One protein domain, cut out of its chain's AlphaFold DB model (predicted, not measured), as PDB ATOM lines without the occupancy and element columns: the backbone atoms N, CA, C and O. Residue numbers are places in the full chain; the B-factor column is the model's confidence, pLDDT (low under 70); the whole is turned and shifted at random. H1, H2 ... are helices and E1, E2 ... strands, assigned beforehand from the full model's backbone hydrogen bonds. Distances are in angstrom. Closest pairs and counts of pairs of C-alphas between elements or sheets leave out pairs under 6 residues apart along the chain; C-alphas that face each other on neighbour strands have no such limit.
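AT A GLANCE: This is residues 946 to 988 of the 1003 residues of an uncharacterized protein of Aphis glycines (UniProt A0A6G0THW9). A two-stranded hairpin, E1 and E2, makes one end of an extended rod, and a long link leads from it to a small helix, H1, towards the other end, where the chain folds back. The 43 printed residues hold E1, E2 and H1 in that order; the sheet E1 - E2 is antiparallel. The class is mixed, helices and strands, with under half of the residues in named elements. The radius of gyration of the C-alphas is 14.8 A and the spans are 44 by 19 by 15 A.

HOW THE PARTS SIT: E1, residues 946 to 950, and E2, residues 960 to 965, form an antiparallel hairpin at 159 degrees. N 947 and O 963 are 2.8 A apart, within hydrogen-bond range. H1, residues 979 to 986, is apart from E1. In H1 every O i to N i+4 pair is within hydrogen-bond range.

IN THESE COORDINATES: E1 begins at C-alpha 946 (103.566, 135.400, 94.927) and is 13.1 A long; E2 is 16.7 A. H1, 10.5 A, ends at C-alpha 986 (108.081, 126.225, 100.471).

THE WHOLE: The C-alphas farthest apart, of Leu 955 and Gly 975, are 44.0 A apart. The printed part has no cut. The link E1 to E2 is short; E2 to H1 is long. Residues 954 to 958, 973 and 976 have pLDDT under 70.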
ATOM      1  N   ILE A 946     104.657 134.631  94.313       80.19
ATOM      2  CA  ILE A 946     103.566 135.400  94.927       80.19
ATOM      3  C   ILE A 946     102.994 134.569  96.072       80.19
ATOM      4  O   ILE A 946     102.515 133.457  95.858       80.19
ATOM      5  N   ARG A 947     103.010 135.118  97.284       81.44
ATOM      6  CA  ARG A 947     102.352 134.543  98.455       81.44
ATOM      7  C   ARG A 947     101.012 135.236  98.660       81.44
ATOM      8  O   ARG A 947     100.964 136.450  98.826       81.44
ATOM      9  N   SER A 948      99.931 134.465  98.640       82.94
ATOM     10  CA  SER A 948      98.588 134.960  98.953       82.94
ATOM     11  C   SER A 948      98.210 134.487 100.351       82.94
ATOM     12  O   SER A 948      98.198 133.285 100.604       82.94
ATOM     13  N   ASN A 949      97.931 135.428 101.245       80.31
ATOM     14  CA  ASN A 949      97.479 135.167 102.603       80.31
ATOM     15  C   ASN A 949      95.990 135.531 102.701       80.31
ATOM     16  O   ASN A 949      95.590 136.600 102.240       80.31
ATOM     17  N   SER A 950      95.189 134.658 103.311       79.44
ATOM     18  CA  SER A 950      93.760 134.883 103.557       79.44
ATOM     19  C   SER A 950      93.423 134.639 105.027       79.44
ATOM     20  O   SER A 950      93.746 133.576 105.562       79.44
ATOM     21  N   CYS A 951      92.759 135.597 105.669       75.56
ATOM     22  CA  CYS A 951      92.294 135.510 107.047       75.56
ATOM     23  C   CYS A 951      90.805 135.158 107.083       75.56
ATOM     24  O   CYS A 951      89.981 135.807 106.444       75.56
ATOM     25  N   THR A 952      90.445 134.148 107.872       74.31
ATOM     26  CA  THR A 952      89.052 133.709 108.044       74.31
ATOM     27  C   THR A 952      88.320 134.443 109.173       74.31
ATOM     28  O   THR A 952      87.156 134.150 109.434       74.31
ATOM     29  N   ASN A 953      88.977 135.380 109.871       73.31
ATOM     30  CA  ASN A 953      88.359 136.174 110.933       73.31
ATOM     31  C   ASN A 953      87.547 137.331 110.331       73.31
ATOM     32  O   ASN A 953      88.106 138.223 109.694       73.31
ATOM     33  N   SER A 954      86.240 137.353 110.592       68.25
ATOM     34  CA  SER A 954      85.304 138.366 110.089       68.25
ATOM     35  C   SER A 954      85.532 139.781 110.638       68.25
ATOM     36  O   SER A 954      84.929 140.723 110.136       68.25
ATOM     37  N   LEU A 955      86.374 139.941 111.665       68.25
ATOM     38  CA  LEU A 955      86.772 141.240 112.227       68.25
ATOM     39  C   LEU A 955      88.103 141.762 111.649       68.25
ATOM     40  O   LEU A 955      88.613 142.787 112.096       68.25
ATOM     41  N   CYS A 956      88.698 141.059 110.679       69.62
ATOM     42  CA  CYS A 956      89.944 141.474 110.041       69.62
ATOM     43  C   CYS A 956      89.706 142.609 109.031       69.62
ATOM     44  O   CYS A 956      88.868 142.489 108.142       69.62
ATOM     45  N   PHE A 957      90.481 143.691 109.140       69.38
ATOM     46  CA  PHE A 957      90.386 144.850 108.243       69.38
ATOM     47  C   PHE A 957      90.894 144.572 106.818       69.38
ATOM     48  O   PHE A 957      90.407 145.184 105.872       69.38
ATOM     49  N   GLU A 958      91.838 143.641 106.653       68.81
ATOM     50  CA  GLU A 958      92.365 143.195 105.355       68.81
ATOM     51  C   GLU A 958      92.363 141.657 105.310       68.81
ATOM     52  O   GLU A 958      93.377 141.020 105.604       68.81
ATOM     53  N   PRO A 959      91.222 141.023 104.980       71.38
ATOM     54  CA  PRO A 959      91.097 139.567 104.999       71.38
ATOM     55  C   PRO A 959      91.890 138.877 103.883       71.38
ATOM     56  O   PRO A 959      92.103 137.672 103.957       71.38
ATOM     57  N   GLU A 960      92.357 139.612 102.873       78.50
ATOM     58  CA  GLU A 960      93.221 139.100 101.810       78.50
ATOM     59  C   GLU A 960      94.413 140.034 101.591       78.50
ATOM     60  O   GLU A 960      94.245 141.234 101.380       78.50
ATOM     61  N   TYR A 961      95.624 139.474 101.585       80.19
ATOM     62  CA  TYR A 961      96.853 140.210 101.292       80.19
ATOM     63  C   TYR A 961      97.782 139.382 100.403       80.19
ATOM     64  O   TYR A 961      97.957 138.177 100.605       80.19
ATOM     65  N   LYS A 962      98.405 140.026  99.413       80.81
ATOM     66  CA  LYS A 962      99.379 139.396  98.513       80.81
ATOM     67  C   LYS A 962     100.750 140.026  98.703       80.81
ATOM     68  O   LYS A 962     100.887 141.242  98.620       80.81
ATOM     69  N   LYS A 963     101.757 139.177  98.900       80.62
ATOM     70  CA  LYS A 963     103.168 139.555  99.003       80.62
ATOM     71  C   LYS A 963     103.934 138.927  97.854       80.62
ATOM     72  O   LYS A 963     103.920 137.710  97.685       80.62
ATOM     73  N   GLU A 964     104.594 139.750  97.063       82.38
ATOM     74  CA  GLU A 964     105.505 139.286  96.023       82.38
ATOM     75  C   GLU A 964     106.918 139.173  96.608       82.38
ATOM     76  O   GLU A 964     107.293 139.956  97.481       82.38
ATOM     77  N   GLY A 965     107.694 138.182  96.167       78.25
ATOM     78  CA  GLY A 965     109.074 138.002  96.613       78.25
ATOM     79  C   GLY A 965     109.996 137.556  95.484       78.25
ATOM     80  O   GLY A 965     109.564 136.946  94.505       78.25
ATOM     81  N   ILE A 966     111.276 137.908  95.610       78.69
ATOM     82  CA  ILE A 966     112.294 137.736  94.559       78.69
ATOM     83  C   ILE A 966     113.232 136.575  94.888       78.69
ATOM     84  O   ILE A 966     113.557 135.779  94.008       78.69
ATOM     85  N   VAL A 967     113.631 136.454  96.153       79.19
ATOM     86  CA  VAL A 967     114.564 135.432  96.631       79.19
ATOM     87  C   VAL A 967     113.817 134.440  97.514       79.19
ATOM     88  O   VAL A 967     113.040 134.831  98.383       79.19
ATOM     89  N   VAL A 968     114.048 133.148  97.283       78.62
ATOM     90  CA  VAL A 968     113.559 132.072  98.149       78.62
ATOM     91  C   VAL A 968     114.709 131.623  99.041       78.62
ATOM     92  O   VAL A 968     115.721 131.126  98.549       78.62
ATOM     93  N   CYS A 969     114.554 131.785 100.352       76.25
ATOM     94  CA  CYS A 969     115.504 131.271 101.333       76.25
ATOM     95  C   CYS A 969     115.147 129.818 101.666       76.25
ATOM     96  O   CYS A 969     114.052 129.549 102.156       76.25
ATOM     97  N   LEU A 970     116.068 128.893 101.398       79.56
ATOM     98  CA  LEU A 970     115.914 127.473 101.714       79.56
ATOM     99  C   LEU A 970     116.816 127.107 102.892       79.56
ATOM    100  O   LEU A 970     117.924 127.634 103.016       79.56
ATOM    101  N   ASN A 971     116.358 126.187 103.738       74.81
ATOM    102  CA  ASN A 971     117.157 125.718 104.862       74.81
ATOM    103  C   ASN A 971     118.186 124.688 104.381       74.81
ATOM    104  O   ASN A 971     117.853 123.717 103.702       74.81
ATOM    105  N   ALA A 972     119.447 124.894 104.756       72.75
ATOM    106  CA  ALA A 972     120.514 123.919 104.564       72.75
ATOM    107  C   ALA A 972     120.801 123.213 105.893       72.75
ATOM    108  O   ALA A 972     120.968 123.879 106.915       72.75
ATOM    109  N   ILE A 973     120.905 121.882 105.876       67.88
ATOM    110  CA  ILE A 973     121.366 121.092 107.028       67.88
ATOM    111  C   ILE A 973     122.780 120.609 106.692       67.88
ATOM    112  O   ILE A 973     122.985 119.964 105.664       67.88
ATOM    113  N   ASP A 974     123.769 120.981 107.507       70.94
ATOM    114  CA  ASP A 974     125.193 120.646 107.316       70.94
ATOM    115  C   ASP A 974     125.749 120.998 105.920       70.94
ATOM    116  O   ASP A 974     126.535 120.259 105.322       70.94
ATOM    117  N   GLY A 975     125.301 122.125 105.356       70.62
ATOM    118  CA  GLY A 975     125.717 122.585 104.026       70.62
ATOM    119  C   GLY A 975     125.149 121.769 102.857       70.62
ATOM    120  O   GLY A 975     125.494 122.040 101.706       70.62
ATOM    121  N   LYS A 976     124.267 120.794 103.115       65.56
ATOM    122  CA  LYS A 976     123.532 120.049 102.086       65.56
ATOM    123  C   LYS A 976     122.101 120.569 101.989       65.56
ATOM    124  O   LYS A 976     121.397 120.688 102.989       65.56
ATOM    125  N   ILE A 977     121.666 120.859 100.763       75.38
ATOM    126  CA  ILE A 977     120.300 121.294 100.452       75.38
ATOM    127  C   ILE A 977     119.663 120.242  99.548       75.38
ATOM    128  O   ILE A 977     120.172 119.962  98.460       75.38
ATOM    129  N   ASN A 978     118.535 119.674  99.973       81.19
ATOM    130  CA  ASN A 978     117.687 118.866  99.100       81.19
ATOM    131  C   ASN A 978     116.728 119.799  98.348       81.19
ATOM    132  O   ASN A 978     115.610 120.050  98.795       81.19
ATOM    133  N   LEU A 979     117.198 120.356  97.227       76.75
ATOM    134  CA  LEU A 979     116.499 121.428  96.510       76.75
ATOM    135  C   LEU A 979     115.036 121.075  96.156       76.75
ATOM    136  O   LEU A 979     114.166 121.893  96.444       76.75
ATOM    137  N   PRO A 980     114.716 119.882  95.604       79.62
ATOM    138  CA  PRO A 980     113.326 119.510  95.334       79.62
ATOM    139  C   PRO A 980     112.451 119.457  96.590       79.62
ATOM    140  O   PRO A 980     111.310 119.909  96.563       79.62
ATOM    141  N   GLU A 981     112.966 118.908  97.688       81.31
ATOM    142  CA  GLU A 981     112.206 118.755  98.929       81.31
ATOM    143  C   GLU A 981     111.930 120.108  99.594       81.31
ATOM    144  O   GLU A 981     110.793 120.386  99.972       81.31
ATOM    145  N   GLU A 982     112.939 120.975  99.680       83.75
ATOM    146  CA  GLU A 982     112.807 122.301 100.289       83.75
ATOM    147  C   GLU A 982     111.930 123.238  99.446       83.75
ATOM    148  O   GLU A 982     111.100 123.962  99.995       83.75
ATOM    149  N   ILE A 983     112.026 123.175  98.111       82.25
ATOM    150  CA  ILE A 983     111.102 123.901  97.225       82.25
ATOM    151  C   ILE A 983     109.668 123.391  97.408       82.25
ATOM    152  O   ILE A 983     108.744 124.195  97.522       82.25
ATOM    153  N   ASN A 984     109.463 122.073  97.481       83.44
ATOM    154  CA  ASN A 984     108.132 121.517  97.717       83.44
ATOM    155  C   ASN A 984     107.564 121.967  99.069       83.44
ATOM    156  O   ASN A 984     106.401 122.360  99.124       83.44
ATOM    157  N   LYS A 985     108.379 121.977 100.135       81.69
ATOM    158  CA  LYS A 985     107.987 122.510 101.452       81.69
ATOM    159  C   LYS A 985     107.606 123.987 101.381       81.69
ATOM    160  O   LYS A 985     106.600 124.370 101.968       81.69
ATOM    161  N   PHE A 986     108.365 124.798 100.644       82.94
ATOM    162  CA  PHE A 986     108.081 126.225 100.471       82.94
ATOM    163  C   PHE A 986     106.709 126.485  99.826       82.94
ATOM    164  O   PHE A 986     106.040 127.455 100.176       82.94
ATOM    165  N   PHE A 987     106.262 125.613  98.917       80.38
ATOM    166  CA  PHE A 987     104.956 125.727  98.263       80.38
ATOM    167  C   PHE A 987     103.786 125.101  99.045       80.38
ATOM    168  O   PHE A 987     102.644 125.195  98.589       80.38
ATOM    169  N   LEU A 988     104.022 124.482 100.211       83.31
ATOM    170  CA  LEU A 988     102.934 123.946 101.032       83.31
ATOM    171  C   LEU A 988     102.108 125.081 101.672       83.31
ATOM    172  O   LEU A 988     102.683 126.022 102.226       83.31
TER     173      LEU A 988